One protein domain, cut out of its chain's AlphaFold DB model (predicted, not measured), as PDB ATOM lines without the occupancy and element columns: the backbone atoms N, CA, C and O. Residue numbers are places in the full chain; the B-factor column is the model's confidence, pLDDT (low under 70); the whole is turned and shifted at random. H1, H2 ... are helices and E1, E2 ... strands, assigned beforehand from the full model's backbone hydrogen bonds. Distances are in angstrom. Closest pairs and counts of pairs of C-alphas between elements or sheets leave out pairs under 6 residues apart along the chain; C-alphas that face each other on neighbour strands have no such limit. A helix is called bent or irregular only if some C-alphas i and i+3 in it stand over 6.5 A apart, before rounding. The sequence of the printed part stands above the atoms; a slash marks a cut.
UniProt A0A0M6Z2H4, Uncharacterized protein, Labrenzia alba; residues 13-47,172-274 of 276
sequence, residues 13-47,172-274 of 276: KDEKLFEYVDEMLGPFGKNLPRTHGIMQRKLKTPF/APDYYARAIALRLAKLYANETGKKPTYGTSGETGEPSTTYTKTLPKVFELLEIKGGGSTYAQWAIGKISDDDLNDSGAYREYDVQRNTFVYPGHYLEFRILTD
ATOM      1  N   LYS A  13     159.785  95.973 142.028       84.94
ATOM      2  CA  LYS A  13     159.290  97.333 142.266       84.94
ATOM      3  C   LYS A  13     157.814  97.353 142.684       84.94
ATOM      4  O   LYS A  13     157.470  98.077 143.614       84.94
ATOM      5  N   ASP A  14     156.953  96.568 142.045       84.44
ATOM      6  CA  ASP A  14     155.526  96.515 142.380       84.44
ATOM      7  C   ASP A  14     155.290  95.887 143.760       84.44
ATOM      8  O   ASP A  14     154.461  96.382 144.524       84.44
ATOM      9  N   GLU A  15     156.048  94.842 144.111       86.12
ATOM     10  CA  GLU A  15     155.969  94.206 145.436       86.12
ATOM     11  C   GLU A  15     156.341  95.177 146.552       86.12
ATOM     12  O   GLU A  15     155.587  95.330 147.515       86.12
ATOM     13  N   LYS A  16     157.462  95.889 146.384       90.62
ATOM     14  CA  LYS A  16     157.908  96.923 147.325       90.62
ATOM     15  C   LYS A  16     156.889  98.047 147.460       90.62
ATOM     16  O   LYS A  16     156.666  98.559 148.555       90.62
ATOM     17  N   LEU A  17     156.233  98.425 146.363       89.94
ATOM     18  CA  LEU A  17     155.204  99.459 146.404       89.94
ATOM     19  C   LEU A  17     153.975  99.004 147.205       89.94
ATOM     20  O   LEU A  17     153.442  99.794 147.982       89.94
ATOM     21  N   PHE A  18     153.545  97.748 147.054       90.50
ATOM     22  CA  PHE A  18     152.499  97.173 147.906       90.50
ATOM     23  C   PHE A  18     152.918  97.134 149.371       90.50
ATOM     24  O   PHE A  18     152.144  97.566 150.214       90.50
ATOM     25  N   GLU A  19     154.136  96.684 149.669       91.75
ATOM     26  CA  GLU A  19     154.663  96.626 151.036       91.75
ATOM     27  C   GLU A  19     154.605  97.995 151.725       91.75
ATOM     28  O   GLU A  19     154.067  98.118 152.824       91.75
ATOM     29  N   TYR A  20     155.076  99.049 151.055       93.75
ATOM     30  CA  TYR A  20     155.058 100.408 151.601       93.75
ATOM     31  C   TYR A  20     153.644 100.942 151.843       93.75
ATOM     32  O   TYR A  20     153.418 101.703 152.789       93.75
ATOM     33  N   VAL A  21     152.691 100.568 150.989       91.31
ATOM     34  CA  VAL A  21     151.291 100.975 151.130       91.31
ATOM     35  C   VAL A  21     150.577 100.163 152.211       91.31
ATOM     36  O   VAL A  21     149.837 100.742 153.002       91.31
ATOM     37  N   ASP A  22     150.822  98.860 152.300       91.88
ATOM     38  CA  ASP A  22     150.276  98.008 153.357       91.88
ATOM     39  C   ASP A  22     150.827  98.438 154.730       91.88
ATOM     40  O   ASP A  22     150.066  98.559 155.687       91.88
ATOM     41  N   GLU A  23     152.113  98.799 154.834       92.62
ATOM     42  CA  GLU A  23     152.692  99.405 156.046       92.62
ATOM     43  C   GLU A  23     151.997 100.732 156.402       92.62
ATOM     44  O   GLU A  23     151.705 101.001 157.571       92.62
ATOM     45  N   MET A  24     151.686 101.557 155.392       93.75
ATOM     46  CA  MET A  24     151.000 102.838 155.583       93.75
ATOM     47  C   MET A  24     149.586 102.667 156.159       93.75
ATOM     48  O   MET A  24     149.147 103.468 156.992       93.75
ATOM     49  N   LEU A  25     148.875 101.649 155.672       90.69
ATOM     50  CA  LEU A  25     147.471 101.366 155.962       90.69
ATOM     51  C   LEU A  25     147.277 100.410 157.153       90.69
ATOM     52  O   LEU A  25     146.201 100.396 157.758       90.69
ATOM     53  N   GLY A  26     148.318  99.675 157.542       89.69
ATOM     54  CA  GLY A  26     148.305  98.673 158.607       89.69
ATOM     55  C   GLY A  26     147.713  99.150 159.939       89.69
ATOM     56  O   GLY A  26     146.869  98.444 160.494       89.69
ATOM     57  N   PRO A  27     148.030 100.363 160.445       90.25
ATOM     58  CA  PRO A  27     147.423 100.886 161.676       90.25
ATOM     59  C   PRO A  27     145.901 101.075 161.622       90.25
ATOM     60  O   PRO A  27     145.267 101.235 162.662       90.25
ATOM     61  N   PHE A  28     145.305 101.045 160.427       87.00
ATOM     62  CA  PHE A  28     143.860 101.117 160.203       87.00
ATOM     63  C   PHE A  28     143.227  99.740 159.949       87.00
ATOM     64  O   PHE A  28     142.028  99.664 159.685       87.00
ATOM     65  N   GLY A  29     144.008  98.654 160.017       85.88
ATOM     66  CA  GLY A  29     143.543  97.295 159.731       85.88
ATOM     67  C   GLY A  29     143.166  97.079 158.263       85.88
ATOM     68  O   GLY A  29     142.306  96.253 157.964       85.88
ATOM     69  N   LYS A  30     143.763  97.854 157.350       84.38
ATOM     70  CA  LYS A  30     143.486  97.819 155.911       84.38
ATOM     71  C   LYS A  30     144.691  97.232 155.179       84.38
ATOM     72  O   LYS A  30     145.801  97.709 155.370       84.38
ATOM     73  N   ASN A  31     144.442  96.245 154.322       82.00
ATOM     74  CA  ASN A  31     145.432  95.659 153.418       82.00
ATOM     75  C   ASN A  31     144.895  95.725 151.995       82.00
ATOM     76  O   ASN A  31     143.699  95.496 151.774       82.00
ATOM     77  N   LEU A  32     145.764  96.010 151.029       80.75
ATOM     78  CA  LEU A  32     145.340  96.069 149.642       80.75
ATOM     79  C   LEU A  32     145.245  94.673 149.018       80.75
ATOM     80  O   LEU A  32     146.157  93.855 149.156       80.75
ATOM     81  N   PRO A  33     144.166  94.376 148.272       77.25
ATOM     82  CA  PRO A  33     144.109  93.147 147.503       77.25
ATOM     83  C   PRO A  33     145.150  93.203 146.377       77.25
ATOM     84  O   PRO A  33     145.138  94.116 145.551       77.25
ATOM     85  N   ARG A  34     146.028  92.195 146.314       73.81
ATOM     86  CA  ARG A  34     147.027  92.063 145.237       73.81
ATOM     87  C   ARG A  34     146.409  91.604 143.908       73.81
ATOM     88  O   ARG A  34     146.985  91.824 142.848       73.81
ATOM     89  N   THR A  35     145.220  90.997 143.945       65.38
ATOM     90  CA  THR A  35     144.483  90.507 142.768       65.38
ATOM     91  C   THR A  35     142.998  90.871 142.850       65.38
ATOM     92  O   THR A  35     142.435  91.021 143.935       65.38
ATOM     93  N   HIS A  36     142.340  91.028 141.695       53.97
ATOM     94  CA  HIS A  36     140.902  91.292 141.630       53.97
ATOM     95  C   HIS A  36     140.203  90.289 140.706       53.97
ATOM     96  O   HIS A  36     140.214  90.425 139.486       53.97
ATOM     97  N   GLY A  37     139.584  89.271 141.309       53.34
ATOM     98  CA  GLY A  37     138.803  88.254 140.607       53.34
ATOM     99  C   GLY A  37     139.635  87.220 139.838       53.34
ATOM    100  O   GLY A  37     140.748  87.472 139.389       53.34
ATOM    101  N   ILE A  38     139.046  86.037 139.647       52.16
ATOM    102  CA  ILE A  38     139.673  84.845 139.042       52.16
ATOM    103  C   ILE A  38     140.062  85.065 137.557       52.16
ATOM    104  O   ILE A  38     140.852  84.313 136.998       52.16
ATOM    105  N   MET A  39     139.536  86.112 136.907       50.34
ATOM    106  CA  MET A  39     139.696  86.360 135.465       50.34
ATOM    107  C   MET A  39     140.671  87.495 135.101       50.34
ATOM    108  O   MET A  39     140.968  87.675 133.919       50.34
ATOM    109  N   GLN A  40     141.180  88.283 136.058       56.34
ATOM    110  CA  GLN A  40     142.089  89.391 135.733       56.34
ATOM    111  C   GLN A  40     143.546  88.916 135.749       56.34
ATOM    112  O   GLN A  40     144.165  88.777 136.796       56.34
ATOM    113  N   ARG A  41     144.092  88.678 134.550       50.75
ATOM    114  CA  ARG A  41     145.445  88.134 134.312       50.75
ATOM    115  C   ARG A  41     146.596  89.136 134.484       50.75
ATOM    116  O   ARG A  41     147.739  88.779 134.229       50.75
ATOM    117  N   LYS A  42     146.330  90.389 134.864       55.41
ATOM    118  CA  LYS A  42     147.381  91.386 135.113       55.41
ATOM    119  C   LYS A  42     147.348  91.822 136.572       55.41
ATOM    120  O   LYS A  42     146.347  92.377 137.025       55.41
ATOM    121  N   LEU A  43     148.448  91.560 137.278       58.59
ATOM    122  CA  LEU A  43     148.718  92.144 138.588       58.59
ATOM    123  C   LEU A  43     148.845  93.669 138.439       58.59
ATOM    124  O   LEU A  43     149.357  94.173 137.435       58.59
ATOM    125  N   LYS A  44     148.256  94.387 139.397       67.31
ATOM    126  CA  LYS A  44     148.036  95.839 139.349       67.31
ATOM    127  C   LYS A  44     148.884  96.509 140.411       67.31
ATOM    128  O   LYS A  44     149.010  95.957 141.493       67.31
ATOM    129  N   THR A  45     149.389  97.706 140.149       78.06
ATOM    130  CA  THR A  45     150.015  98.535 141.187       78.06
ATOM    131  C   THR A  45     148.965  99.032 142.199       78.06
ATOM    132  O   THR A  45     147.794  99.188 141.833       78.06
ATOM    133  N   PRO A  46     149.343  99.318 143.462       82.81
ATOM    134  CA  PRO A  46     148.421  99.831 144.483       82.81
ATOM    135  C   PRO A  46     147.800 101.194 144.128       82.81
ATOM    136  O   PRO A  46     146.699 101.500 144.582       82.81
ATOM    137  N   PHE A  47     148.479 101.994 143.304       84.06
ATOM    138  CA  PHE A  47     147.974 103.228 142.700       84.06
ATOM    139  C   PHE A  47     148.726 103.537 141.395       84.06
ATOM    140  O   PHE A  47     149.756 102.926 141.096       84.06
ATOM    141  N   ALA A 172     154.419 124.326 138.406       55.19
ATOM    142  CA  ALA A 172     155.170 123.989 139.591       55.19
ATOM    143  C   ALA A 172     156.405 123.144 139.230       55.19
ATOM    144  O   ALA A 172     156.250 122.143 138.516       55.19
ATOM    145  N   PRO A 173     157.606 123.490 139.731       56.25
ATOM    146  CA  PRO A 173     158.705 122.537 139.741       56.25
ATOM    147  C   PRO A 173     158.223 121.256 140.447       56.25
ATOM    148  O   PRO A 173     157.454 121.311 141.410       56.25
ATOM    149  N   ASP A 174     158.604 120.102 139.898       75.38
ATOM    150  CA  ASP A 174     158.348 118.770 140.470       75.38
ATOM    151  C   ASP A 174     156.894 118.263 140.393       75.38
ATOM    152  O   ASP A 174     156.357 117.632 141.305       75.38
ATOM    153  N   TYR A 175     156.243 118.486 139.250       77.38
ATOM    154  CA  TYR A 175     154.884 117.999 138.970       77.38
ATOM    155  C   TYR A 175     154.696 116.489 139.200       77.38
ATOM    156  O   TYR A 175     153.662 116.071 139.712       77.38
ATOM    157  N   TYR A 176     155.684 115.663 138.840       82.06
ATOM    158  CA  TYR A 176     155.595 114.214 139.047       82.06
ATOM    159  C   TYR A 176     155.607 113.855 140.539       82.06
ATOM    160  O   TYR A 176     154.775 113.065 140.978       82.06
ATOM    161  N   ALA A 177     156.453 114.516 141.337       86.19
ATOM    162  CA  ALA A 177     156.460 114.370 142.792       86.19
ATOM    163  C   ALA A 177     155.104 114.768 143.400       86.19
ATOM    164  O   ALA A 177     154.553 114.043 144.226       86.19
ATOM    165  N   ARG A 178     154.519 115.883 142.937       86.88
ATOM    166  CA  ARG A 178     153.176 116.323 143.351       86.88
ATOM    167  C   ARG A 178     152.090 115.312 142.985       86.88
ATOM    168  O   ARG A 178     151.256 115.008 143.832       86.88
ATOM    169  N   ALA A 179     152.109 114.780 141.764       86.81
ATOM    170  CA  ALA A 179     151.135 113.789 141.310       86.81
ATOM    171  C   ALA A 179     151.195 112.520 142.170       86.81
ATOM    172  O   ALA A 179     150.179 112.093 142.712       86.81
ATOM    173  N   ILE A 180     152.390 111.966 142.387       89.88
ATOM    174  CA  ILE A 180     152.569 110.777 143.230       89.88
ATOM    175  C   ILE A 180     152.141 111.045 144.675       89.88
ATOM    176  O   ILE A 180     151.407 110.238 145.244       89.88
ATOM    177  N   ALA A 181     152.522 112.190 145.250       91.81
ATOM    178  CA  ALA A 181     152.087 112.567 146.593       91.81
ATOM    179  C   ALA A 181     150.555 112.666 146.692       91.81
ATOM    180  O   ALA A 181     149.960 112.110 147.612       91.81
ATOM    181  N   LEU A 182     149.894 113.309 145.723       90.25
ATOM    182  CA  LEU A 182     148.434 113.427 145.700       90.25
ATOM    183  C   LEU A 182     147.745 112.074 145.543       90.25
ATOM    184  O   LEU A 182     146.787 111.800 146.261       90.25
ATOM    185  N   ARG A 183     148.224 111.217 144.639       90.00
ATOM    186  CA  ARG A 183     147.658 109.876 144.428       90.00
ATOM    187  C   ARG A 183     147.780 109.016 145.677       90.00
ATOM    188  O   ARG A 183     146.804 108.379 146.061       90.00
ATOM    189  N   LEU A 184     148.932 109.056 146.347       91.75
ATOM    190  CA  LEU A 184     149.137 108.353 147.610       91.75
ATOM    191  C   LEU A 184     148.244 108.920 148.729       91.75
ATOM    192  O   LEU A 184     147.660 108.158 149.497       91.75
ATOM    193  N   ALA A 185     148.083 110.245 148.803       92.44
ATOM    194  CA  ALA A 185     147.204 110.888 149.779       92.44
ATOM    195  C   ALA A 185     145.721 110.555 149.540       92.44
ATOM    196  O   ALA A 185     144.988 110.312 150.496       92.44
ATOM    197  N   LYS A 186     145.283 110.501 148.277       89.69
ATOM    198  CA  LYS A 186     143.929 110.074 147.899       89.69
ATOM    199  C   LYS A 186     143.700 108.599 148.195       89.69
ATOM    200  O   LYS A 186     142.645 108.253 148.707       89.69
ATOM    201  N   LEU A 187     144.680 107.737 147.922       89.38
ATOM    202  CA  LEU A 187     144.637 106.330 148.330       89.38
ATOM    203  C   LEU A 187     144.426 106.225 149.845       89.38
ATOM    204  O   LEU A 187     143.488 105.575 150.288       89.38
ATOM    205  N   TYR A 188     145.227 106.935 150.642       90.94
ATOM    206  CA  TYR A 188     145.053 106.973 152.093       90.94
ATOM    207  C   TYR A 188     143.646 107.446 152.498       90.94
ATOM    208  O   TYR A 188     142.996 106.804 153.324       90.94
ATOM    209  N   ALA A 189     143.172 108.552 151.920       90.06
ATOM    210  CA  ALA A 189     141.875 109.140 152.240       90.06
ATOM    211  C   ALA A 189     140.716 108.177 151.950       90.06
ATOM    212  O   ALA A 189     139.904 107.924 152.837       90.06
ATOM    213  N   ASN A 190     140.723 107.555 150.771       84.75
ATOM    214  CA  ASN A 190     139.686 106.620 150.347       84.75
ATOM    215  C   ASN A 190     139.670 105.328 151.177       84.75
ATOM    216  O   ASN A 190     138.603 104.788 151.449       84.75
ATOM    217  N   GLU A 191     140.831 104.816 151.593       86.00
ATOM    218  CA  GLU A 191     140.890 103.560 152.357       86.00
ATOM    219  C   GLU A 191     140.592 103.736 153.847       86.00
ATOM    220  O   GLU A 191     140.103 102.813 154.505       86.00
ATOM    221  N   THR A 192     140.916 104.908 154.394       87.56
ATOM    222  CA  THR A 192     140.783 105.189 155.831       87.56
ATOM    223  C   THR A 192     139.558 106.033 156.176       87.56
ATOM    224  O   THR A 192     139.215 106.125 157.356       87.56
ATOM    225  N   GLY A 193     138.930 106.677 155.184       86.56
ATOM    226  CA  GLY A 193     137.900 107.702 155.379       86.56
ATOM    227  C   GLY A 193     138.425 108.952 156.095       86.56
ATOM    228  O   GLY A 193     137.654 109.715 156.675       86.56
ATOM    229  N   LYS A 194     139.752 109.138 156.157       89.38
ATOM    230  CA  LYS A 194     140.405 110.190 156.947       89.38
ATOM    231  C   LYS A 194     141.421 110.946 156.116       89.38
ATOM    232  O   LYS A 194     142.199 110.374 155.360       89.38
ATOM    233  N   LYS A 195     141.492 112.254 156.343       89.88
ATOM    234  CA  LYS A 195     142.513 113.096 155.727       89.88
ATOM    235  C   LYS A 195     143.898 112.719 156.281       89.88
ATOM    236  O   LYS A 195     144.048 112.667 157.505       89.88
ATOM    237  N   PRO A 196     144.909 112.460 155.431       91.00
ATOM    238  CA  PRO A 196     146.266 112.232 155.910       91.00
ATOM    239  C   PRO A 196     146.779 113.478 156.639       91.00
ATOM    240  O   PRO A 196     146.512 114.608 156.234       91.00
ATOM    241  N   THR A 197     147.511 113.279 157.730       89.94
ATOM    242  CA  THR A 197     148.091 114.368 158.528       89.94
ATOM    243  C   THR A 197     149.575 114.519 158.234       89.94
ATOM    244  O   THR A 197     150.242 113.547 157.893       89.94
ATOM    245  N   TYR A 198     150.112 115.724 158.416       88.06
ATOM    246  CA  TYR A 198     151.553 115.951 158.424       88.06
ATOM    247  C   TYR A 198     152.041 116.061 159.868       88.06
ATOM    248  O   TYR A 198     151.480 116.825 160.651       88.06
ATOM    249  N   GLY A 199     153.093 115.324 160.212       82.38
ATOM    250  CA  GLY A 199     153.716 115.381 161.528       82.38
ATOM    251  C   GLY A 199     155.192 115.014 161.456       82.38
ATOM    252  O   GLY A 199     155.593 114.193 160.623       82.38
ATOM    253  N   THR A 200     155.979 115.630 162.334       80.50
ATOM    254  CA  THR A 200     157.404 115.354 162.549       80.50
ATOM    255  C   THR A 200     157.643 115.016 164.017       80.50
ATOM    256  O   THR A 200     156.987 115.575 164.895       80.50
ATOM    257  N   SER A 201     158.565 114.096 164.293       76.75
ATOM    258  CA  SER A 201     159.019 113.800 165.652       76.75
ATOM    259  C   SER A 201     159.746 115.011 166.237       76.75
ATOM    260  O   SER A 201     160.592 115.600 165.566       76.75
ATOM    261  N   GLY A 202     159.434 115.376 167.483       70.94
ATOM    262  CA  GLY A 202     160.101 116.486 168.173       70.94
ATOM    263  C   GLY A 202     161.575 116.213 168.495       70.94
ATOM    264  O   GLY A 202     162.343 117.157 168.633       70.94
ATOM    265  N   GLU A 203     161.972 114.940 168.581       72.25
ATOM    266  CA  GLU A 203     163.339 114.535 168.942       72.25
ATOM    267  C   GLU A 203     164.252 114.359 167.723       72.25
ATOM    268  O   GLU A 203     165.410 114.764 167.759       72.25
ATOM    269  N   THR A 204     163.741 113.768 166.637       74.50
ATOM    270  CA  THR A 204     164.550 113.416 165.454       74.50
ATOM    271  C   THR A 204     164.263 114.286 164.232       74.50
ATOM    272  O   THR A 204     165.010 114.243 163.260       74.50
ATOM    273  N   GLY A 205     163.173 115.062 164.237       74.25
ATOM    274  CA  GLY A 205     162.707 115.812 163.064       74.25
ATOM    275  C   GLY A 205     162.154 114.934 161.933       74.25
ATOM    276  O   GLY A 205     161.689 115.458 160.922       74.25
ATOM    277  N   GLU A 206     162.166 113.609 162.095       76.19
ATOM    278  CA  GLU A 206     161.711 112.663 161.080       76.19
ATOM    279  C   GLU A 206     160.181 112.637 160.952       76.19
ATOM    280  O   GLU A 206     159.470 112.916 161.925       76.19
ATOM    281  N   PRO A 207     159.641 112.266 159.778       80.88
ATOM    282  CA  PRO A 207     158.207 112.084 159.587       80.88
ATOM    283  C   PRO A 207     157.584 111.145 160.635       80.88
ATOM    284  O   PRO A 207     158.032 110.016 160.812       80.88
ATOM    285  N   SER A 208     156.530 111.584 161.331       79.50
ATOM    286  CA  SER A 208     155.901 110.807 162.412       79.50
ATOM    287  C   SER A 208     154.617 110.081 162.002       79.50
ATOM    288  O   SER A 208     154.228 109.117 162.659       79.50
ATOM    289  N   THR A 209     153.985 110.485 160.900       87.44
ATOM    290  CA  THR A 209     152.733 109.882 160.411       87.44
ATOM    291  C   THR A 209     153.018 108.798 159.380       87.44
ATOM    292  O   THR A 209     154.031 108.865 158.685       87.44
ATOM    293  N   THR A 210     152.131 107.811 159.239       90.62
ATOM    294  CA  THR A 210     152.334 106.732 158.260       90.62
ATOM    295  C   THR A 210     152.462 107.271 156.841       90.62
ATOM    296  O   THR A 210     153.425 106.945 156.160       90.62
ATOM    297  N   TYR A 211     151.586 108.191 156.431       91.75
ATOM    298  CA  TYR A 211     151.672 108.836 155.119       91.75
ATOM    299  C   TYR A 211     153.017 109.548 154.898       91.75
ATOM    300  O   TYR A 211     153.679 109.334 153.881       91.75
ATOM    301  N   THR A 212     153.465 110.362 155.861       90.31
ATOM    302  CA  THR A 212     154.719 111.115 155.715       90.31
ATOM    303  C   THR A 212     155.972 110.239 155.819       90.31
ATOM    304  O   THR A 212     157.008 110.638 155.293       90.31
ATOM    305  N   LYS A 213     155.889 109.051 156.435       90.62
ATOM    306  CA  LYS A 213     156.949 108.024 156.422       90.62
ATOM    307  C   LYS A 213     156.988 107.235 155.115       90.62
ATOM    308  O   LYS A 213     158.068 106.900 154.641       90.62
ATOM    309  N   THR A 214     155.828 106.944 154.535       92.75
ATOM    310  CA  THR A 214     155.706 106.152 153.305       92.75
ATOM    311  C   THR A 214     156.096 106.950 152.064       92.75
ATOM    312  O   THR A 214     156.767 106.419 151.182       92.75
ATOM    313  N   LEU A 215     155.731 108.235 151.987       92.69
ATOM    314  CA  LEU A 215     155.969 109.051 150.793       92.69
ATOM    315  C   LEU A 215     157.455 109.114 150.356       92.69
ATOM    316  O   LEU A 215     157.709 108.920 149.168       92.69
ATOM    317  N   PRO A 216     158.446 109.318 151.250       91.19
ATOM    318  CA  PRO A 216     159.861 109.270 150.874       91.19
ATOM    319  C   PRO A 216     160.307 107.908 150.330       91.19
ATOM    320  O   PRO A 216     161.022 107.876 149.334       91.19
ATOM    321  N   LYS A 217     159.837 106.795 150.918       92.75
ATOM    322  CA  LYS A 217     160.146 105.434 150.434       92.75
ATOM    323  C   LYS A 217     159.621 105.223 149.010       92.75
ATOM    324  O   LYS A 217     160.310 104.679 148.152       92.75
ATOM    325  N   VAL A 218     158.408 105.712 148.738       91.75
ATOM    326  CA  VAL A 218     157.806 105.694 147.396       91.75
ATOM    327  C   VAL A 218     158.606 106.555 146.418       91.75
ATOM    328  O   VAL A 218     158.826 106.146 145.281       91.75
ATOM    329  N   PHE A 219     159.054 107.741 146.833       91.12
ATOM    330  CA  PHE A 219     159.863 108.615 145.982       91.12
ATOM    331  C   PHE A 219     161.208 107.991 145.632       91.12
ATOM    332  O   PHE A 219     161.605 108.049 144.473       91.12
ATOM    333  N   GLU A 220     161.875 107.367 146.601       90.44
ATOM    334  CA  GLU A 220     163.127 106.646 146.383       90.44
ATOM    335  C   GLU A 220     162.934 105.490 145.394       90.44
ATOM    336  O   GLU A 220     163.658 105.400 144.402       90.44
ATOM    337  N   LEU A 221     161.892 104.674 145.586       90.94
ATOM    338  CA  LEU A 221     161.562 103.554 144.700       90.94
ATOM    339  C   LEU A 221     161.252 103.992 143.256       90.94
ATOM    340  O   LEU A 221     161.564 103.273 142.303       90.94
ATOM    341  N   LEU A 222     160.631 105.165 143.094       87.75
ATOM    342  CA  LEU A 222     160.282 105.762 141.800       87.75
ATOM    343  C   LEU A 222     161.353 106.722 141.256       87.75
ATOM    344  O   LEU A 222     161.112 107.377 140.238       87.75
ATOM    345  N   GLU A 223     162.510 106.814 141.919       87.19
ATOM    346  CA  GLU A 223     163.649 107.662 141.541       87.19
ATOM    347  C   GLU A 223     163.275 109.156 141.400       87.19
ATOM    348  O   GLU A 223     163.799 109.896 140.562       87.19
ATOM    349  N   ILE A 224     162.342 109.625 142.233       84.50
ATOM    350  CA  ILE A 224     161.858 111.007 142.260       84.50
ATOM    351  C   ILE A 224     162.797 111.853 143.118       84.50
ATOM    352  O   ILE A 224     162.884 111.686 144.334       84.50
ATOM    353  N   LYS A 225     163.471 112.817 142.489       78.69
ATOM    354  CA  LYS A 225     164.333 113.782 143.181       78.69
ATOM    355  C   LYS A 225     163.473 114.876 143.822       78.69
ATOM    356  O   LYS A 225     162.835 115.639 143.108       78.69
ATOM    357  N   GLY A 226     163.456 114.962 145.152       70.25
ATOM    358  CA  GLY A 226     162.757 116.030 145.874       70.25
ATOM    359  C   GLY A 226     162.524 115.723 147.356       70.25
ATOM    360  O   GLY A 226     162.504 114.568 147.771       70.25
ATOM    361  N   GLY A 227     162.341 116.766 148.172       72.00
ATOM    362  CA  GLY A 227     162.048 116.622 149.600       72.00
ATOM    363  C   GLY A 227     160.578 116.269 149.850       72.00
ATOM    364  O   GLY A 227     159.698 117.084 149.591       72.00
ATOM    365  N   GLY A 228     160.298 115.082 150.401       72.38
ATOM    366  CA  GLY A 228     158.928 114.585 150.619       72.38
ATOM    367  C   GLY A 228     158.021 115.500 151.458       72.38
ATOM    368  O   GLY A 228     156.807 115.484 151.279       72.38
ATOM    369  N   SER A 229     158.587 116.349 152.324       80.69
ATOM    370  CA  SER A 229     157.830 117.235 153.223       80.69
ATOM    371  C   SER A 229     156.944 118.248 152.483       80.69
ATOM    372  O   SER A 229     155.742 118.328 152.748       80.69
ATOM    373  N   THR A 230     157.502 118.976 151.510       84.69
ATOM    374  CA  THR A 230     156.769 120.018 150.774       84.69
ATOM    375  C   THR A 230     155.619 119.424 149.960       84.69
ATOM    376  O   THR A 230     154.509 119.958 149.969       84.69
ATOM    377  N   TYR A 231     155.846 118.288 149.295       88.56
ATOM    378  CA  TYR A 231     154.804 117.628 148.502       88.56
ATOM    379  C   TYR A 231     153.758 116.944 149.376       88.56
ATOM    380  O   TYR A 231     152.585 116.955 149.012       88.56
ATOM    381  N   ALA A 232     154.146 116.408 150.537       89.44
ATOM    382  CA  ALA A 232     153.207 115.848 151.500       89.44
ATOM    383  C   ALA A 232     152.200 116.903 151.966       89.44
ATOM    384  O   ALA A 232     150.995 116.673 151.880       89.44
ATOM    385  N   GLN A 233     152.683 118.066 152.413       89.56
ATOM    386  CA  GLN A 233     151.824 119.160 152.873       89.56
ATOM    387  C   GLN A 233     150.911 119.675 151.757       89.56
ATOM    388  O   GLN A 233     149.713 119.858 151.976       89.56
ATOM    389  N   TRP A 234     151.457 119.850 150.549       90.19
ATOM    390  CA  TRP A 234     150.672 120.254 149.384       90.19
ATOM    391  C   TRP A 234     149.568 119.236 149.063       90.19
ATOM    392  O   TRP A 234     148.406 119.617 148.946       90.19
ATOM    393  N   ALA A 235     149.904 117.945 148.986       90.44
ATOM    394  CA  ALA A 235     148.956 116.880 148.670       90.44
ATOM    395  C   ALA A 235     147.830 116.789 149.705       90.44
ATOM    396  O   ALA A 235     146.662 116.746 149.329       90.44
ATOM    397  N   ILE A 236     148.165 116.852 151.002       91.69
ATOM    398  CA  ILE A 236     147.183 116.904 152.094       91.69
ATOM    399  C   ILE A 236     146.243 118.099 151.901       91.69
ATOM    400  O   ILE A 236     145.026 117.952 151.997       91.69
ATOM    401  N   GLY A 237     146.776 119.280 151.579       88.94
ATOM    402  CA  GLY A 237     145.978 120.483 151.335       88.94
ATOM    403  C   GLY A 237     144.956 120.345 150.200       88.94
ATOM    404  O   GLY A 237     143.927 121.012 150.240       88.94
ATOM    405  N   LYS A 238     145.202 119.460 149.225       89.94
ATOM    406  CA  LYS A 238     144.330 119.236 148.059       89.94
ATOM    407  C   LYS A 238     143.314 118.098 148.227       89.94
ATOM    408  O   LYS A 238     142.503 117.907 147.326       89.94
ATOM    409  N   ILE A 239     143.336 117.362 149.341       89.19
ATOM    410  CA  ILE A 239     142.302 116.363 149.658       89.19
ATOM    411  C   ILE A 239     140.991 117.079 149.991       89.19
ATOM    412  O   ILE A 239     140.960 117.908 150.912       89.19
ATOM    413  N   SER A 240     139.950 116.735 149.236       85.69
ATOM    414  CA  SER A 240     138.584 117.249 149.347       85.69
ATOM    415  C   SER A 240     137.683 116.303 150.142       85.69
ATOM    416  O   SER A 240     138.040 115.148 150.363       85.69
ATOM    417  N   ASP A 241     136.508 116.778 150.556       82.69
ATOM    418  CA  ASP A 241     135.539 115.955 151.295       82.69
ATOM    419  C   ASP A 241     135.002 114.786 150.449       82.69
ATOM    420  O   ASP A 241     134.703 113.720 150.985       82.69
ATOM    421  N   ASP A 242     134.971 114.936 149.122       78.75
ATOM    422  CA  ASP A 242     134.615 113.855 148.196       78.75
ATOM    423  C   ASP A 242     135.608 112.685 148.267       78.75
ATOM    424  O   ASP A 242     135.204 111.534 148.136       78.75
ATOM    425  N   ASP A 243     136.890 112.961 148.538       79.56
ATOM    426  CA  ASP A 243     137.924 111.935 148.725       79.56
ATOM    427  C   ASP A 243     137.814 111.223 150.097       79.56
ATOM    428  O   ASP A 243     138.517 110.243 150.339       79.56
ATOM    429  N   LEU A 244     136.986 111.738 151.020       81.38
ATOM    430  CA  LEU A 244     136.768 111.188 152.367       81.38
ATOM    431  C   LEU A 244     135.479 110.365 152.474       81.38
ATOM    432  O   LEU A 244     135.323 109.592 153.422       81.38
ATOM    433  N   ASN A 245     134.546 110.545 151.538       66.31
ATOM    434  CA  ASN A 245     133.256 109.875 151.577       66.31
ATOM    435  C   ASN A 245     133.414 108.385 151.254       66.31
ATOM    436  O   ASN A 245     133.646 108.000 150.107       66.31
ATOM    437  N   ASP A 246     133.211 107.559 152.286       55.06
ATOM    438  CA  ASP A 246     133.223 106.086 152.316       55.06
ATOM    439  C   ASP A 246     132.072 105.459 151.502       55.06
ATOM    440  O   ASP A 246     131.367 104.545 151.928       55.06
ATOM    441  N   SER A 247     131.838 105.968 150.293       45.50
ATOM    442  CA  SER A 247     130.933 105.395 149.298       45.50
ATOM    443  C   SER A 247     131.595 104.175 148.656       45.50
ATOM    444  O   SER A 247     131.806 104.109 147.453       45.50
ATOM    445  N   GLY A 248     131.993 103.226 149.510       48.44
ATOM    446  CA  GLY A 248     132.583 101.943 149.164       48.44
ATOM    447  C   GLY A 248     133.645 102.050 148.083       48.44
ATOM    448  O   GLY A 248     133.377 101.561 146.996       48.44
ATOM    449  N   ALA A 249     134.780 102.704 148.375       50.75
ATOM    450  CA  ALA A 249     135.985 102.809 147.538       50.75
ATOM    451  C   ALA A 249     135.775 102.313 146.093       50.75
ATOM    452  O   ALA A 249     136.271 101.244 145.721       50.75
ATOM    453  N   TYR A 250     134.978 103.038 145.297       53.88
ATOM    454  CA  TYR A 250     134.675 102.639 143.925       53.88
ATOM    455  C   TYR A 250     135.933 102.901 143.102       53.88
ATOM    456  O   TYR A 250     136.124 103.965 142.521       53.88
ATOM    457  N   ARG A 251     136.869 101.953 143.144       61.81
ATOM    458  CA  ARG A 251     138.078 101.998 142.337       61.81
ATOM    459  C   ARG A 251     137.694 101.562 140.939       61.81
ATOM    460  O   ARG A 251     137.384 100.392 140.709       61.81
ATOM    461  N   GLU A 252     137.736 102.490 139.998       61.53
ATOM    462  CA  GLU A 252     137.653 102.115 138.599       61.53
ATOM    463  C   GLU A 252     139.005 101.538 138.191       61.53
ATOM    464  O   GLU A 252     140.071 102.077 138.493       61.53
ATOM    465  N   TYR A 253     138.978 100.382 137.542       63.47
ATOM    466  CA  TYR A 253     140.185  99.856 136.934       63.47
ATOM    467  C   TYR A 253     140.353 100.477 135.554       63.47
ATOM    468  O   TYR A 253     139.538 100.242 134.659       63.47
ATOM    469  N   ASP A 254     141.438 101.226 135.373       63.69
ATOM    470  CA  ASP A 254     141.818 101.733 134.064       63.69
ATOM    471  C   ASP A 254     142.558 100.628 133.304       63.69
ATOM    472  O   ASP A 254     143.710 100.295 133.593       63.69
ATOM    473  N   VAL A 255     141.871 100.051 132.314       62.16
ATOM    474  CA  VAL A 255     142.406  98.992 131.446       62.16
ATOM    475  C   VAL A 255     143.626  99.473 130.655       62.16
ATOM    476  O   VAL A 255     144.528  98.679 130.389       62.16
ATOM    477  N   GLN A 256     143.683 100.757 130.286       62.00
ATOM    478  CA  GLN A 256     144.797 101.320 129.519       62.00
ATOM    479  C   GLN A 256     146.044 101.470 130.388       62.00
ATOM    480  O   GLN A 256     147.150 101.190 129.932       62.00
ATOM    481  N   ARG A 257     145.865 101.880 131.647       58.59
ATOM    482  CA  ARG A 257     146.970 102.104 132.593       58.59
ATOM    483  C   ARG A 257     147.308 100.902 133.457       58.59
ATOM    484  O   ARG A 257     148.297 100.935 134.182       58.59
ATOM    485  N   ASN A 258     146.504  99.847 133.382       65.06
ATOM    486  CA  ASN A 258     146.657  98.643 134.186       65.06
ATOM    487  C   ASN A 258     146.741  98.940 135.701       65.06
ATOM    488  O   ASN A 258     147.492  98.296 136.431       65.06
ATOM    489  N   THR A 259     145.966  99.910 136.188       63.44
ATOM    490  CA  THR A 259     146.012 100.359 137.588       63.44
ATOM    491  C   THR A 259     144.632 100.773 138.094       63.44
ATOM    492  O   THR A 259     143.687 100.919 137.315       63.44
ATOM    493  N   PHE A 260     144.491 100.919 139.410       64.25
ATOM    494  CA  PHE A 260     143.284 101.477 140.010       64.25
ATOM    495  C   PHE A 260     143.341 103.003 139.973       64.25
ATOM    496  O   PHE A 260     144.302 103.619 140.436       64.25
ATOM    497  N   VAL A 261     142.283 103.604 139.443       63.41
ATOM    498  CA  VAL A 261     142.050 105.042 139.480       63.41
ATOM    499  C   VAL A 261     140.833 105.332 140.339       63.41
ATOM    500  O   VAL A 261     139.829 104.622 140.323       63.41
ATOM    501  N   TYR A 262     140.956 106.390 141.127       61.94
ATOM    502  CA  TYR A 262     139.879 106.870 141.973       61.94
ATOM    503  C   TYR A 262     138.983 107.845 141.196       61.94
ATOM    504  O   TYR A 262     139.477 108.536 140.289       61.94
ATOM    505  N   PRO A 263     137.686 107.934 141.547       53.19
ATOM    506  CA  PRO A 263     136.775 108.917 140.977       53.19
ATOM    507  C   PRO A 263     137.397 110.319 141.057       53.19
ATOM    508  O   PRO A 263     137.967 110.708 142.074       53.19
ATOM    509  N   GLY A 264     137.367 111.064 139.949       53.56
ATOM    510  CA  GLY A 264     138.020 112.376 139.860       53.56
ATOM    511  C   GLY A 264     139.468 112.364 139.352       53.56
ATOM    512  O   GLY A 264     140.124 113.402 139.401       53.56
ATOM    513  N   HIS A 265     139.973 111.257 138.790       51.19
ATOM    514  CA  HIS A 265     141.277 111.232 138.094       51.19
ATOM    515  C   HIS A 265     141.405 112.341 137.026       51.19
ATOM    516  O   HIS A 265     142.419 113.029 136.938       51.19
ATOM    517  N   TYR A 266     140.327 112.635 136.291       50.34
ATOM    518  CA  TYR A 266     140.304 113.727 135.308       50.34
ATOM    519  C   TYR A 266     140.433 115.140 135.918       50.34
ATOM    520  O   TYR A 266     140.824 116.071 135.210       50.34
ATOM    521  N   LEU A 267     140.151 115.311 137.217       57.16
ATOM    522  CA  LEU A 267     140.384 116.554 137.967       57.16
ATOM    523  C   LEU A 267     141.827 116.674 138.470       57.16
ATOM    524  O   LEU A 267     142.266 117.789 138.748       57.16
ATOM    525  N   GLU A 268     142.582 115.570 138.534       64.75
ATOM    526  CA  GLU A 268     143.980 115.553 138.985       64.75
ATOM    527  C   GLU A 268     144.818 116.557 138.190       64.75
ATOM    528  O   GLU A 268     145.589 117.326 138.758       64.75
ATOM    529  N   PHE A 269     144.579 116.627 136.878       58.38
ATOM    530  CA  PHE A 269     145.266 117.563 136.004       58.38
ATOM    531  C   PHE A 269     145.019 119.023 136.409       58.38
ATOM    532  O   PHE A 269     145.980 119.762 136.578       58.38
ATOM    533  N   ARG A 270     143.756 119.419 136.640       60.59
ATOM    534  CA  ARG A 270     143.395 120.791 137.054       60.59
ATOM    535  C   ARG A 270     143.991 121.157 138.413       60.59
ATOM    536  O   ARG A 270     144.501 122.263 138.582       60.59
ATOM    537  N   ILE A 271     143.959 120.210 139.355       64.06
ATOM    538  CA  ILE A 271     144.497 120.372 140.713       64.06
ATOM    539  C   ILE A 271     146.013 120.570 140.675       64.06
ATOM    540  O   ILE A 271     146.541 121.430 141.376       64.06
ATOM    541  N   LEU A 272     146.715 119.786 139.857       65.56
ATOM    542  CA  LEU A 272     148.169 119.857 139.734       65.56
ATOM    543  C   LEU A 272     148.649 121.118 139.000       65.56
ATOM    544  O   LEU A 272     149.816 121.492 139.127       65.56
ATOM    545  N   THR A 273     147.771 121.763 138.236       58.50
ATOM    546  CA  THR A 273     148.074 122.973 137.463       58.50
ATOM    547  C   THR A 273     147.561 124.257 138.109       58.50
ATOM    548  O   THR A 273     147.663 125.309 137.486       58.50
ATOM    549  N   ASP A 274     146.982 124.163 139.315       60.47
ATOM    550  CA  ASP A 274     146.327 125.267 140.034       60.47
ATOM    551  C   ASP A 274     145.364 126.081 139.135       60.47
ATOM    552  O   ASP A 274     145.186 127.285 139.310       60.47
TER     553      ASP A 274
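AT A GLANCE: This is residues 13 to 47 and 172 to 274 of the 276 residues of an uncharacterized protein of Labrenzia alba (UniProt A0A0M6Z2H4). One helix, H2, runs through the middle, with the nearly antiparallel pair H1 and H3 along one side of it, H4 crossing it on another side and the short H5 at its first residues. A small hairpin of two short strands, E1 and E2, lies away from H1, H2 and H3 and is joined to H5 by a tight link of 3 residues after E2, and loops round Met 39 and Glu 203 reach to opposite ends of the longest axis. The printed part has 138 residues with five named helices and two named strands in the order H1 H2 H3 H4 E1 E2 H5; the class is mostly helix and the two-stranded sheet, E1 - E2, is antiparallel. The whole is compact, with a radius of gyration of the C-alphas of 14.7 A, but elongated, spanning 49 by 31 by 30 A.

HOW THE PARTS SIT: H1, residues 13 to 28, touches H3, residues 210 to 221, closest at the C-alphas of Met 24 and Thr 210, 4.9 A, at a shallow tilt of 4 degrees, opposite ways. With residues 25 to 28 alone H1 touches H2, residues 175 to 192, at a steep tilt of 43 degrees; the closest C-alphas are those of Phe 28 and Thr 192, 6.7 A. H1, H2 and H3 make a bundle, three helices that touch one another. H2 is the hub, touching four other helices. H2 and H3 form a helical hairpin at a steep tilt of 41 degrees, closest at C-alphas 181 and 215, 6.7 A. H4, residues 228 to 237, touches residues 177 to 185 of H2 at a steep tilt of 57 degrees, with C-alphas 182 and 235 closest at 4.6 A. H4 also touches H3, closest at C-alphas 216 and 228, 5.4 A. E1, residues 252 to 254, and E2, residues 259 to 261, form an antiparallel hairpin; N 252 and O 261 are 3.0 A apart and N 261 and O 252 2.9 A, within hydrogen-bond range. E1 and E2 are apart from H1, H2 and H3. H5, residues 265 to 272, touches residues 175 to 179 of H2, closest at C-alphas 272 and 179, 6.9 A. Every O i to N i+4 pair is within hydrogen-bond range in H2 and H4, against 10 of 12 in H1, 6 of 8 in H3 and 2 of 4 in H5.

IN THESE COORDINATES: H1 begins at C-alpha 13 (159.290, 97.333, 142.266) and is 24.0 A long; it is irregular, with C-alphas 24 and 27 7.3 A apart. H2 measures 25.4 A, H3 16.7 A, H4 14.2 A, E1 6.2 A and E2 6.4 A. H5, 11.2 A, ends at C-alpha 272 (148.169, 119.857, 139.734).

THE WHOLE: C-alphas 39 and 203, the two farthest apart, are 49.7 A apart. Residues 48 to 171 are not printed, and C-alphas 47 and 172 are 22.2 A apart across the cut. The links H2 to H3 and H4 to E1 are long. Mean pLDDT of the printed part is 77.5; residues 35 to 44, 172 to 173 and 245 to 274 are under 70.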